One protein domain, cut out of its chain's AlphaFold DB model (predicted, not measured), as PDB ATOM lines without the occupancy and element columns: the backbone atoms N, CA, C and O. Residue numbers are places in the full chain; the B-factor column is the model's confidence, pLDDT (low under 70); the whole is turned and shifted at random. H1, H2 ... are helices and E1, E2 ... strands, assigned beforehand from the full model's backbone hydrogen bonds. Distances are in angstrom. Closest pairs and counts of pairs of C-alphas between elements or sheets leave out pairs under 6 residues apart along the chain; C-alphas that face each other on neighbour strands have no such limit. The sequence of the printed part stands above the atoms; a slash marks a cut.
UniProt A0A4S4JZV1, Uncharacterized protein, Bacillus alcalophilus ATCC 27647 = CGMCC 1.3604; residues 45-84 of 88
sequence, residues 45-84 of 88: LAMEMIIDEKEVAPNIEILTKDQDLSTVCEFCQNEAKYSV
ATOM      1  N   LEU A  45      -1.475  50.595 -37.153       91.94
ATOM      2  CA  LEU A  45      -2.502  51.172 -36.285       91.94
ATOM      3  C   LEU A  45      -3.680  50.205 -36.079       91.94
ATOM      4  O   LEU A  45      -4.159  50.010 -34.965       91.94
ATOM      5  N   ALA A  46      -4.140  49.558 -37.153       92.19
ATOM      6  CA  ALA A  46      -5.215  48.570 -37.072       92.19
ATOM      7  C   ALA A  46      -4.828  47.340 -36.234       92.19
ATOM      8  O   ALA A  46      -5.686  46.740 -35.587       92.19
ATOM      9  N   MET A  47      -3.550  46.955 -36.252       91.31
ATOM     10  CA  MET A  47      -3.028  45.874 -35.420       91.31
ATOM     11  C   MET A  47      -3.024  46.258 -33.944       91.31
ATOM     12  O   MET A  47      -3.539  45.483 -33.143       91.31
ATOM     13  N   GLU A  48      -2.498  47.434 -33.596       92.50
ATOM     14  CA  GLU A  48      -2.474  47.937 -32.214       92.50
ATOM     15  C   GLU A  48      -3.881  47.959 -31.611       92.50
ATOM     16  O   GLU A  48      -4.097  47.404 -30.539       92.50
ATOM     17  N   MET A  49      -4.873  48.451 -32.359       90.31
ATOM     18  CA  MET A  49      -6.268  48.460 -31.907       90.31
ATOM     19  C   MET A  49      -6.816  47.067 -31.589       90.31
ATOM     20  O   MET A  49      -7.555  46.894 -30.625       90.31
ATOM     21  N   ILE A  50      -6.497  46.062 -32.407       91.38
ATOM     22  CA  ILE A  50      -6.960  44.691 -32.159       91.38
ATOM     23  C   ILE A  50      -6.213  44.073 -30.977       91.38
ATOM     24  O   ILE A  50      -6.826  43.336 -30.208       91.38
ATOM     25  N   ILE A  51      -4.923  44.370 -30.815       91.31
ATOM     26  CA  ILE A  51      -4.130  43.903 -29.673       91.31
ATOM     27  C   ILE A  51      -4.681  44.499 -28.378       91.31
ATOM     28  O   ILE A  51      -4.877  43.757 -27.423       91.31
ATOM     29  N   ASP A  52      -4.997  45.790 -28.358       93.06
ATOM     30  CA  ASP A  52      -5.539  46.460 -27.174       93.06
ATOM     31  C   ASP A  52      -6.944  45.947 -26.818       93.06
ATOM     32  O   ASP A  52      -7.239  45.684 -25.656       93.06
ATOM     33  N   GLU A  53      -7.816  45.757 -27.816       91.25
ATOM     34  CA  GLU A  53      -9.220  45.378 -27.587       91.25
ATOM     35  C   GLU A  53      -9.429  43.877 -27.365       91.25
ATOM     36  O   GLU A  53     -10.357  43.462 -26.664       91.25
ATOM     37  N   LYS A  54      -8.633  43.034 -28.030       90.69
ATOM     38  CA  LYS A  54      -8.795  41.574 -27.998       90.69
ATOM     39  C   LYS A  54      -7.665  40.859 -27.266       90.69
ATOM     40  O   LYS A  54      -7.793  39.653 -27.084       90.69
ATOM     41  N   GLU A  55      -6.599  41.556 -26.864       92.12
ATOM     42  CA  GLU A  55      -5.423  40.999 -26.171       92.12
ATOM     43  C   GLU A  55      -4.813  39.778 -26.894       92.12
ATOM     44  O   GLU A  55      -4.199  38.903 -26.282       92.12
ATOM     45  N   VAL A  56      -4.988  39.696 -28.221       89.62
ATOM     46  CA  VAL A  56      -4.506  38.593 -29.069       89.62
ATOM     47  C   VAL A  56      -3.748  39.114 -30.281       89.62
ATOM     48  O   VAL A  56      -3.954  40.238 -30.739       89.62
ATOM     49  N   ALA A  57      -2.886  38.257 -30.831       89.19
ATOM     50  CA  ALA A  57      -2.156  38.562 -32.049       89.19
ATOM     51  C   ALA A  57      -3.131  38.750 -33.231       89.19
ATOM     52  O   ALA A  57      -3.957  37.869 -33.496       89.19
ATOM     53  N   PRO A  58      -3.040  39.870 -33.963       91.25
ATOM     54  CA  PRO A  58      -3.856  40.090 -35.139       91.25
ATOM     55  C   PRO A  58      -3.350  39.239 -36.305       91.25
ATOM     56  O   PRO A  58      -2.150  39.108 -36.543       91.25
ATOM     57  N   ASN A  59      -4.285  38.697 -37.072       92.06
ATOM     58  CA  ASN A  59      -4.057  38.067 -38.357       92.06
ATOM     59  C   ASN A  59      -4.229  39.098 -39.480       92.06
ATOM     60  O   ASN A  59      -5.231  39.816 -39.520       92.06
ATOM     61  N   ILE A  60      -3.263  39.156 -40.393       90.94
ATOM     62  CA  ILE A  60      -3.222  40.124 -41.492       90.94
ATOM     63  C   ILE A  60      -3.366  39.368 -42.806       90.94
ATOM     64  O   ILE A  60      -2.524  38.548 -43.165       90.94
ATOM     65  N   GLU A  61      -4.411  39.693 -43.553       89.06
ATOM     66  CA  GLU A  61      -4.672  39.145 -44.878       89.06
ATOM     67  C   GLU A  61      -4.529  40.247 -45.929       89.06
ATOM     68  O   GLU A  61      -4.996  41.370 -45.735       89.06
ATOM     69  N   ILE A  62      -3.892  39.933 -47.056       88.31
ATOM     70  CA  ILE A  62      -3.801  40.850 -48.197       88.31
ATOM     71  C   ILE A  62      -5.100  40.737 -48.992       88.31
ATOM     72  O   ILE A  62      -5.501  39.637 -49.383       88.31
ATOM     73  N   LEU A  63      -5.747  41.874 -49.237       83.88
ATOM     74  CA  LEU A  63      -6.935  41.924 -50.076       83.88
ATOM     75  C   LEU A  63      -6.522  41.666 -51.533       83.88
ATOM     76  O   LEU A  63      -5.522  42.185 -52.028       83.88
ATOM     77  N   THR A  64      -7.235  40.749 -52.184       75.38
ATOM     78  CA  THR A  64      -7.018  40.405 -53.596       75.38
ATOM     79  C   THR A  64      -8.074  41.092 -54.451       75.38
ATOM     80  O   THR A  64      -9.184  41.319 -53.974       75.38
ATOM     81  N   LYS A  65      -7.758  41.366 -55.727       61.97
ATOM     82  CA  LYS A  65      -8.567  42.205 -56.639       61.97
ATOM     83  C   LYS A  65     -10.059  41.847 -56.721       61.97
ATOM     84  O   LYS A  65     -10.874  42.716 -57.013       61.97
ATOM     85  N   ASP A  66     -10.429  40.596 -56.459       60.28
ATOM     86  CA  ASP A  66     -11.820  40.129 -56.414       60.28
ATOM     87  C   ASP A  66     -12.572  40.534 -55.127       60.28
ATOM     88  O   ASP A  66     -13.798  40.652 -55.128       60.28
ATOM     89  N   GLN A  67     -11.852  40.784 -54.031       60.09
ATOM     90  CA  GLN A  67     -12.368  41.275 -52.748       60.09
ATOM     91  C   GLN A  67     -12.248  42.803 -52.591       60.09
ATOM     92  O   GLN A  67     -12.999  43.383 -51.806       60.09
ATOM     93  N   ASP A  68     -11.381  43.450 -53.378       57.78
ATOM     94  CA  ASP A  68     -11.053  44.887 -53.312       57.78
ATOM     95  C   ASP A  68     -12.154  45.841 -53.804       57.78
ATOM     96  O   ASP A  68     -12.057  47.055 -53.635       57.78
ATOM     97  N   LEU A  69     -13.228  45.336 -54.423       56.97
ATOM     98  CA  LEU A  69     -14.149  46.156 -55.227       56.97
ATOM     99  C   LEU A  69     -14.856  47.302 -54.467       56.97
ATOM    100  O   LEU A  69     -15.501  48.134 -55.105       56.97
ATOM    101  N   SER A  70     -14.784  47.373 -53.132       65.81
ATOM    102  CA  SER A  70     -15.239  48.535 -52.339       65.81
ATOM    103  C   SER A  70     -14.634  48.609 -50.927       65.81
ATOM    104  O   SER A  70     -15.253  49.188 -50.034       65.81
ATOM    105  N   THR A  71     -13.479  47.995 -50.672       80.00
ATOM    106  CA  THR A  71     -12.849  48.059 -49.345       80.00
ATOM    107  C   THR A  71     -11.988  49.309 -49.235       80.00
ATOM    108  O   THR A  71     -10.993  49.475 -49.934       80.00
ATOM    109  N   VAL A  72     -12.389  50.206 -48.339       89.06
ATOM    110  CA  VAL A  72     -11.641  51.417 -48.007       89.06
ATOM    111  C   VAL A  72     -11.035  51.283 -46.621       89.06
ATOM    112  O   VAL A  72     -11.523  50.534 -45.778       89.06
ATOM    113  N   CYS A  73      -9.944  51.998 -46.402       88.81
ATOM    114  CA  CYS A  73      -9.305  52.120 -45.111       88.81
ATOM    115  C   CYS A  73     -10.253  52.834 -44.141       88.81
ATOM    116  O   CYS A  73     -10.710  53.940 -44.435       88.81
ATOM    117  N   GLU A  74     -10.501  52.248 -42.970       85.44
ATOM    118  CA  GLU A  74     -11.375  52.843 -41.945       85.44
ATOM    119  C   GLU A  74     -10.796  54.151 -41.365       85.44
ATOM    120  O   GLU A  74     -11.526  54.972 -40.816       85.44
ATOM    121  N   PHE A  75      -9.492  54.382 -41.535       88.50
ATOM    122  CA  PHE A  75      -8.774  55.526 -40.963       88.50
ATOM    123  C   PHE A  75      -8.683  56.725 -41.904       88.50
ATOM    124  O   PHE A  75      -8.863  57.865 -41.485       88.50
ATOM    125  N   CYS A  76      -8.406  56.481 -43.186       89.94
ATOM    126  CA  CYS A  76      -8.148  57.544 -44.161       89.94
ATOM    127  C   CYS A  76      -9.006  57.461 -45.427       89.94
ATOM    128  O   CYS A  76      -8.838  58.287 -46.318       89.94
ATOM    129  N   GLN A  77      -9.911  56.479 -45.531       84.56
ATOM    130  CA  GLN A  77     -10.809  56.254 -46.678       84.56
ATOM    131  C   GLN A  77     -10.112  55.996 -48.028       84.56
ATOM    132  O   GLN A  77     -10.782  55.863 -49.051       84.56
ATOM    133  N   ASN A  78      -8.783  55.872 -48.037       86.94
ATOM    134  CA  ASN A  78      -8.014  55.415 -49.193       86.94
ATOM    135  C   ASN A  78      -8.249  53.917 -49.447       86.94
ATOM    136  O   ASN A  78      -8.852  53.225 -48.630       86.94
ATOM    137  N   GLU A  79      -7.737  53.400 -50.561       87.88
ATOM    138  CA  GLU A  79      -7.786  51.971 -50.886       87.88
ATOM    139  C   GLU A  79      -7.190  51.125 -49.745       87.88
ATOM    140  O   GLU A  79      -6.016  51.278 -49.379       87.88
ATOM    141  N   ALA A  80      -8.010  50.251 -49.153       88.56
ATOM    142  CA  ALA A  80      -7.518  49.271 -48.195       88.56
ATOM    143  C   ALA A  80      -6.794  48.165 -48.958       88.56
ATOM    144  O   ALA A  80      -7.309  47.649 -49.940       88.56
ATOM    145  N   LYS A  81      -5.610  47.789 -48.474       89.31
ATOM    146  CA  LYS A  81      -4.807  46.690 -49.031       89.31
ATOM    147  C   LYS A  81      -4.736  45.498 -48.084       89.31
ATOM    148  O   LYS A  81      -4.402  44.391 -48.498       89.31
ATOM    149  N   TYR A  82      -5.032  45.738 -46.809       90.75
ATOM    150  CA  TYR A  82      -4.894  44.774 -45.736       90.75
ATOM    151  C   TYR A  82      -6.194  44.661 -44.953       90.75
ATOM    152  O   TYR A  82      -6.880  45.646 -44.671       90.75
ATOM    153  N   SER A  83      -6.496  43.430 -44.580       90.31
ATOM    154  CA  SER A  83      -7.578  43.038 -43.700       90.31
ATOM    155  C   SER A  83      -6.950  42.519 -42.415       90.31
ATOM    156  O   SER A  83      -6.308  41.470 -42.424       90.31
ATOM    157  N   VAL A  84      -7.137  43.240 -41.317       91.12
ATOM    158  CA  VAL A  84      -6.624  42.860 -40.001       91.12
ATOM    159  C   VAL A  84      -7.774  42.287 -39.183       91.12
ATOM    160  O   VAL A  84      -8.833  42.904 -39.076       91.12
TER     161      VAL A  84
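What this domain is: This is residues 45 to 84 of the 88 residues of an uncharacterized protein of Bacillus alcalophilus ATCC 27647 = CGMCC 1.3604 (UniProt A0A4S4JZV1). A small hairpin of two short strands, E1 and E2, has the helix H1 at one end and a long loop, residues 63 to 81, swinging out from the other and folding back. The outline is flat, 31 by 19 by 10 A. The printed part has 40 residues, in the order H1, E1, E2; the antiparallel sheet is E1 - E2, and the class is mixed, with under half of the residues in named elements. It is only just loose, close to compact, with a radius of gyration of the C-alphas of 11.1 A.

Where its parts are: E1 is residues 59 to 62, 10.2 A long. E2 is residues 82 to 84, ending at C-alpha 84 (-6.624, 42.860, -40.001). H1 is residues 45 to 54, 14.2 A long, beginning at C-alpha 45 (-2.502, 51.172, -36.285).

How they stand to each other: The hairpin E1 and E2 is antiparallel at 162 degrees, with N 61 and O 83 within hydrogen-bond range at 2.8 A. The closest C-alphas of H1 and E2, Met 47 and Val 84, are 6.6 A apart. In H1 every O i to N i+4 pair is within hydrogen-bond range.

The domain as a whole: The C-alphas farthest apart, Glu 55 and Asp 66, are 30.9 A apart. The printed part has no cut. The link from E1 to E2 is long; residues 65 to 70 have pLDDT under 70.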